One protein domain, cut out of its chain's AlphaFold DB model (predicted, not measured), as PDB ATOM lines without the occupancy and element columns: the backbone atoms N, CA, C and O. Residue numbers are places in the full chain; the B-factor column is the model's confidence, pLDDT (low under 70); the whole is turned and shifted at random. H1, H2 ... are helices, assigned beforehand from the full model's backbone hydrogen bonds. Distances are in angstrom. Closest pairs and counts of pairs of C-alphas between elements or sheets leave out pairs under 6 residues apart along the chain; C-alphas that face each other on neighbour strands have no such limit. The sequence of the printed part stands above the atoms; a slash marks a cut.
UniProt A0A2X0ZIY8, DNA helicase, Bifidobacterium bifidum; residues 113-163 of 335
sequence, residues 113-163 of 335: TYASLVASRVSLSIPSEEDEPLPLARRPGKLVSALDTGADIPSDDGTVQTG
ATOM      1  N   THR A 113     -35.277  17.049  28.636       89.19
ATOM      2  CA  THR A 113     -34.902  15.658  28.352       89.19
ATOM      3  C   THR A 113     -35.613  15.165  27.108       89.19
ATOM      4  O   THR A 113     -36.655  15.695  26.704       89.19
ATOM      5  N   TYR A 114     -35.108  14.087  26.524       91.50
ATOM      6  CA  TYR A 114     -35.769  13.424  25.416       91.50
ATOM      7  C   TYR A 114     -37.166  12.917  25.815       91.50
ATOM      8  O   TYR A 114     -38.097  12.990  25.014       91.50
ATOM      9  N   ALA A 115     -37.371  12.510  27.075       91.38
ATOM     10  CA  ALA A 115     -38.695  12.200  27.619       91.38
ATOM     11  C   ALA A 115     -39.659  13.391  27.556       91.38
ATOM     12  O   ALA A 115     -40.789  13.230  27.091       91.38
ATOM     13  N   SER A 116     -39.213  14.589  27.950       88.12
ATOM     14  CA  SER A 116     -40.029  15.809  27.857       88.12
ATOM     15  C   SER A 116     -40.388  16.157  26.406       88.12
ATOM     16  O   SER A 116     -41.528  16.520  26.111       88.12
ATOM     17  N   LEU A 117     -39.455  15.936  25.472       90.31
ATOM     18  CA  LEU A 117     -39.660  16.130  24.038       90.31
ATOM     19  C   LEU A 117     -40.698  15.154  23.467       90.31
ATOM     20  O   LEU A 117     -41.583  15.554  22.708       90.31
ATOM     21  N   VAL A 118     -40.595  13.872  23.823       91.81
ATOM     22  CA  VAL A 118     -41.548  12.837  23.402       91.81
ATOM     23  C   VAL A 118     -42.934  13.121  23.977       91.81
ATOM     24  O   VAL A 118     -43.903  13.114  23.219       91.81
ATOM     25  N   ALA A 119     -43.030  13.427  25.274       90.56
ATOM     26  CA  ALA A 119     -44.294  13.768  25.925       90.56
ATOM     27  C   ALA A 119     -44.967  14.971  25.249       90.56
ATOM     28  O   ALA A 119     -46.142  14.897  24.897       90.56
ATOM     29  N   SER A 120     -44.202  16.032  24.971       90.56
ATOM     30  CA  SER A 120     -44.683  17.214  24.253       90.56
ATOM     31  C   SER A 120     -45.206  16.870  22.853       90.56
ATOM     32  O   SER A 120     -46.338  17.211  22.518       90.56
ATOM     33  N   ARG A 121     -44.450  16.111  22.047       91.69
ATOM     34  CA  ARG A 121     -44.884  15.696  20.697       91.69
ATOM     35  C   ARG A 121     -46.159  14.855  20.711       91.69
ATOM     36  O   ARG A 121     -47.036  15.083  19.883       91.69
ATOM     37  N   VAL A 122     -46.259  13.895  21.630       91.81
ATOM     38  CA  VAL A 122     -47.461  13.059  21.781       91.81
ATOM     39  C   VAL A 122     -48.645  13.932  22.184       91.81
ATOM     40  O   VAL A 122     -49.688  13.885  21.540       91.81
ATOM     41  N   SER A 123     -48.464  14.788  23.186       89.75
ATOM     42  CA  SER A 123     -49.512  15.665  23.708       89.75
ATOM     43  C   SER A 123     -50.010  16.696  22.682       89.75
ATOM     44  O   SER A 123     -51.198  17.008  22.649       89.75
ATOM     45  N   LEU A 124     -49.134  17.184  21.795       91.56
ATOM     46  CA  LEU A 124     -49.485  18.053  20.660       91.56
ATOM     47  C   LEU A 124     -50.189  17.311  19.510       91.56
ATOM     48  O   LEU A 124     -50.825  17.950  18.675       91.56
ATOM     49  N   SER A 125     -50.067  15.981  19.442       91.81
ATOM     50  CA  SER A 125     -50.734  15.155  18.423       91.81
ATOM     51  C   SER A 125     -52.174  14.776  18.781       91.81
ATOM     52  O   SER A 125     -52.865  14.171  17.963       91.81
ATOM     53  N   ILE A 126     -52.620  15.136  19.987       87.25
ATOM     54  CA  ILE A 126     -53.959  14.863  20.509       87.25
ATOM     55  C   ILE A 126     -54.725  16.194  20.511       87.25
ATOM     56  O   ILE A 126     -54.516  17.009  21.410       87.25
ATOM     57  N   PRO A 127     -55.547  16.476  19.482       82.31
ATOM     58  CA  PRO A 127     -56.353  17.687  19.454       82.31
ATOM     59  C   PRO A 127     -57.536  17.574  20.422       82.31
ATOM     60  O   PRO A 127     -58.088  16.490  20.601       82.31
ATOM     61  N   SER A 128     -57.954  18.709  20.984       79.25
ATOM     62  CA  SER A 128     -59.266  18.832  21.628       79.25
ATOM     63  C   SER A 128     -60.382  18.640  20.602       79.25
ATOM     64  O   SER A 128     -60.239  19.031  19.440       79.25
ATOM     65  N   GLU A 129     -61.499  18.055  21.035       78.12
ATOM     66  CA  GLU A 129     -62.693  17.908  20.189       78.12
ATOM     67  C   GLU A 129     -63.451  19.234  20.030       78.12
ATOM     68  O   GLU A 129     -64.098  19.465  19.010       78.12
ATOM     69  N   GLU A 130     -63.331  20.117  21.022       80.75
ATOM     70  CA  GLU A 130     -63.972  21.427  21.066       80.75
ATOM     71  C   GLU A 130     -62.976  22.561  20.787       80.75
ATOM     72  O   GLU A 130     -61.787  22.486  21.116       80.75
ATOM     73  N   ASP A 131     -63.488  23.658  20.224       78.19
ATOM     74  CA  ASP A 131     -62.701  24.868  20.003       78.19
ATOM     75  C   ASP A 131     -62.399  25.570  21.332       78.19
ATOM     76  O   ASP A 131     -63.284  26.118  22.006       78.19
ATOM     77  N   GLU A 132     -61.114  25.630  21.663       80.31
ATOM     78  CA  GLU A 132     -60.617  26.364  22.817       80.31
ATOM     79  C   GLU A 132     -59.996  27.717  22.440       80.31
ATOM     80  O   GLU A 132     -59.361  27.860  21.392       80.31
ATOM     81  N   PRO A 133     -60.128  28.730  23.318       80.44
ATOM     82  CA  PRO A 133     -59.567  30.055  23.074       80.44
ATOM     83  C   PRO A 133     -58.033  30.054  23.061       80.44
ATOM     84  O   PRO A 133     -57.425  30.861  22.353       80.44
ATOM     85  N   LEU A 134     -57.400  29.166  23.837       85.00
ATOM     86  CA  LEU A 134     -55.953  29.010  23.861       85.00
ATOM     87  C   LEU A 134     -55.547  27.879  22.902       85.00
ATOM     88  O   LEU A 134     -55.946  26.734  23.116       85.00
ATOM     89  N   PRO A 135     -54.740  28.161  21.858       87.50
ATOM     90  CA  PRO A 135     -54.243  27.118  20.970       87.50
ATOM     91  C   PRO A 135     -53.485  26.044  21.748       87.50
ATOM     92  O   PRO A 135     -52.709  26.386  22.639       87.50
ATOM     93  N   LEU A 136     -53.627  24.779  21.342       87.56
ATOM     94  CA  LEU A 136     -53.009  23.620  21.999       87.56
ATOM     95  C   LEU A 136     -51.525  23.842  22.336       87.56
ATOM     96  O   LEU A 136     -51.108  23.657  23.470       87.56
ATOM     97  N   ALA A 137     -50.732  24.338  21.381       87.50
ATOM     98  CA  ALA A 137     -49.300  24.585  21.579       87.50
ATOM     99  C   ALA A 137     -48.966  25.668  22.622       87.50
ATOM    100  O   ALA A 137     -47.835  25.739  23.084       87.50
ATOM    101  N   ARG A 138     -49.926  26.526  22.978       87.25
ATOM    102  CA  ARG A 138     -49.761  27.576  23.992       87.25
ATOM    103  C   ARG A 138     -50.300  27.176  25.361       87.25
ATOM    104  O   ARG A 138     -50.145  27.956  26.298       87.25
ATOM    105  N   ARG A 139     -50.939  26.008  25.491       86.38
ATOM    106  CA  ARG A 139     -51.405  25.526  26.793       86.38
ATOM    107  C   ARG A 139     -50.204  25.144  27.674       86.38
ATOM    108  O   ARG A 139     -49.200  24.647  27.149       86.38
ATOM    109  N   PRO A 140     -50.270  25.381  28.997       83.56
ATOM    110  CA  PRO A 140     -49.184  25.045  29.915       83.56
ATOM    111  C   PRO A 140     -48.739  23.582  29.787       83.56
ATOM    112  O   PRO A 140     -49.565  22.683  29.678       83.56
ATOM    113  N   GLY A 141     -47.426  23.337  29.783       81.25
ATOM    114  CA  GLY A 141     -46.855  21.985  29.717       81.25
ATOM    115  C   GLY A 141     -46.947  21.284  28.353       81.25
ATOM    116  O   GLY A 141     -46.373  20.207  28.200       81.25
ATOM    117  N   LYS A 142     -47.614  21.871  27.343       86.75
ATOM    118  CA  LYS A 142     -47.724  21.268  26.003       86.75
ATOM    119  C   LYS A 142     -46.457  21.410  25.180       86.75
ATOM    120  O   LYS A 142     -45.987  20.412  24.644       86.75
ATOM    121  N   LEU A 143     -45.931  22.625  25.035       87.31
ATOM    122  CA  LEU A 143     -44.761  22.917  24.203       87.31
ATOM    123  C   LEU A 143     -43.533  23.167  25.083       87.31
ATOM    124  O   LEU A 143     -43.523  24.095  25.887       87.31
ATOM    125  N   VAL A 144     -42.500  22.342  24.909       85.94
ATOM    126  CA  VAL A 144     -41.188  22.532  25.555       85.94
ATOM    127  C   VAL A 144     -40.314  23.501  24.749       85.94
ATOM    128  O   VAL A 144     -40.460  23.599  23.526       85.94
ATOM    129  N   SER A 145     -39.388  24.203  25.411       82.56
ATOM    130  CA  SER A 145     -38.546  25.236  24.785       82.56
ATOM    131  C   SER A 145     -37.685  24.676  23.653       82.56
ATOM    132  O   SER A 145     -37.511  25.345  22.635       82.56
ATOM    133  N   ALA A 146     -37.221  23.431  23.754       80.25
ATOM    134  CA  ALA A 146     -36.472  22.779  22.687       80.25
ATOM    135  C   ALA A 146     -37.257  22.653  21.376       80.25
ATOM    136  O   ALA A 146     -36.683  22.833  20.305       80.25
ATOM    137  N   LEU A 147     -38.567  22.388  21.425       81.38
ATOM    138  CA  LEU A 147     -39.391  22.351  20.209       81.38
ATOM    139  C   LEU A 147     -39.643  23.745  19.642       81.38
ATOM    140  O   LEU A 147     -39.714  23.889  18.424       81.38
ATOM    141  N   ASP A 148     -39.773  24.745  20.510       80.69
ATOM    142  CA  ASP A 148     -40.011  26.135  20.112       80.69
ATOM    143  C   ASP A 148     -38.759  26.773  19.482       80.69
ATOM    144  O   ASP A 148     -38.821  27.442  18.453       80.69
ATOM    145  N   THR A 149     -37.588  26.504  20.064       82.81
ATOM    146  CA  THR A 149     -36.289  27.042  19.623       82.81
ATOM    147  C   THR A 149     -35.583  26.173  18.582       82.81
ATOM    148  O   THR A 149     -34.625  26.624  17.953       82.81
ATOM    149  N   GLY A 150     -36.039  24.931  18.390       80.62
ATOM    150  CA  GLY A 150     -35.367  23.938  17.554       80.62
ATOM    151  C   GLY A 150     -34.066  23.408  18.165       80.62
ATOM    152  O   GLY A 150     -33.176  22.998  17.418       80.62
ATOM    153  N   ALA A 151     -33.928  23.447  19.493       83.25
ATOM    154  CA  ALA A 151     -32.779  22.873  20.181       83.25
ATOM    155  C   ALA A 151     -32.736  21.350  19.989       83.25
ATOM    156  O   ALA A 151     -33.757  20.662  20.052       83.25
ATOM    157  N   ASP A 152     -31.534  20.827  19.760       83.94
ATOM    158  CA  ASP A 152     -31.316  19.397  19.585       83.94
ATOM    159  C   ASP A 152     -31.092  18.739  20.951       83.94
ATOM    160  O   ASP A 152     -30.107  19.025  21.637       83.94
ATOM    161  N   ILE A 153     -32.028  17.881  21.360       85.88
ATOM    162  CA  ILE A 153     -31.916  17.078  22.578       85.88
ATOM    163  C   ILE A 153     -31.462  15.672  22.171       85.88
ATOM    164  O   ILE A 153     -32.174  15.020  21.397       85.88
ATOM    165  N   PRO A 154     -30.332  15.168  22.706       87.25
ATOM    166  CA  PRO A 154     -29.865  13.819  22.418       87.25
ATOM    167  C   PRO A 154     -30.926  12.769  22.752       87.25
ATOM    168  O   PRO A 154     -31.462  12.738  23.859       87.25
ATOM    169  N   SER A 155     -31.217  11.881  21.802       86.56
ATOM    170  CA  SER A 155     -32.197  10.805  21.994       86.56
ATOM    171  C   SER A 155     -31.702   9.664  22.886       86.56
ATOM    172  O   SER A 155     -32.481   8.781  23.241       86.56
ATOM    173  N   ASP A 156     -30.420   9.673  23.252       87.25
ATOM    174  CA  ASP A 156     -29.736   8.670  24.065       87.25
ATOM    175  C   ASP A 156     -29.439   9.142  25.499       87.25
ATOM    176  O   ASP A 156     -28.646   8.519  26.205       87.25
ATOM    177  N   ASP A 157     -30.131  10.181  25.976       89.81
ATOM    178  CA  ASP A 157     -30.014  10.703  27.349       89.81
ATOM    179  C   ASP A 157     -30.468   9.718  28.452       89.81
ATOM    180  O   ASP A 157     -30.366  10.004  29.645       89.81
ATOM    181  N   GLY A 158     -30.969   8.542  28.059       89.12
ATOM    182  CA  GLY A 158     -31.390   7.460  28.943       89.12
ATOM    183  C   GLY A 158     -32.789   7.630  29.540       89.12
ATOM    184  O   GLY A 158     -33.235   6.733  30.256       89.12
ATOM    185  N   THR A 159     -33.496   8.723  29.237       91.75
ATOM    186  CA  THR A 159     -34.821   9.021  29.810       91.75
ATOM    187  C   THR A 159     -35.963   8.288  29.120       91.75
ATOM    188  O   THR A 159     -36.995   8.027  29.737       91.75
ATOM    189  N   VAL A 160     -35.771   7.893  27.859       93.25
ATOM    190  CA  VAL A 160     -36.712   7.058  27.105       93.25
ATOM    191  C   VAL A 160     -35.972   5.869  26.523       93.25
ATOM    192  O   VAL A 160     -34.922   6.004  25.901       93.25
ATOM    193  N   GLN A 161     -36.559   4.688  26.677       92.81
ATOM    194  CA  GLN A 161     -36.114   3.478  26.002       92.81
ATOM    195  C   GLN A 161     -37.303   2.864  25.275       92.81
ATOM    196  O   GLN A 161     -38.386   2.737  25.842       92.81
ATOM    197  N   THR A 162     -37.101   2.466  24.023       93.31
ATOM    198  CA  THR A 162     -38.123   1.801  23.211       93.31
ATOM    199  C   THR A 162     -37.673   0.385  22.866       93.31
ATOM    200  O   THR A 162     -36.480   0.087  22.796       93.31
ATOM    201  N   GLY A 163     -38.634  -0.520  22.688       93.38
ATOM    202  CA  GLY A 163     -38.372  -1.912  22.339       93.38
ATOM    203  C   GLY A 163     -39.475  -2.458  21.446       93.38
ATOM    204  O   GLY A 163     -40.652  -2.212  21.696       93.38
TER     205      GLY A 163
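What this domain is: This is residues 113 to 163 of the 335 residues of the protein "DNA helicase" of Bifidobacterium bifidum (UniProt A0A2X0ZIY8). There is little regular structure here: helix H1 lies along a flat, loose loop of chain, which runs on past its end, folds back through residues 125 to 144 to the short helix H2, and then passes H1's beginning as a tail. Residues 129 to 134 stick out at the turn. The printed part has 51 residues, 16 of them in the two named helices, H1 then H2, with no named strand; the class is all helix. The radius of gyration of the C-alphas is 12.5 A, and the spans are 37 by 26 by 13 A.

How they stand to each other: Start at H1, residues 114 to 124, and look for H2 at residues 145 to 149. They are close but not clearly touching: the closest C-alphas, of Leu 117 and Leu 147, are 7.3 A apart. In both helices every O i to N i+4 pair is within hydrogen-bond range.

Where its parts are: Find C-alpha 114 at (-35.769, 13.424, 25.416); from there H1 runs 15.2 A to C-alpha 124. H2 runs 5.9 A, ending at C-alpha 149, (-36.289, 27.042, 19.623).

The domain as a whole: The C-alphas farthest apart, of Pro 133 and Gly 163, are 38.4 A apart. The link from H1 to H2 is long, with 20 residues. The printed part has no cut, and no printed residue has a pLDDT under 70.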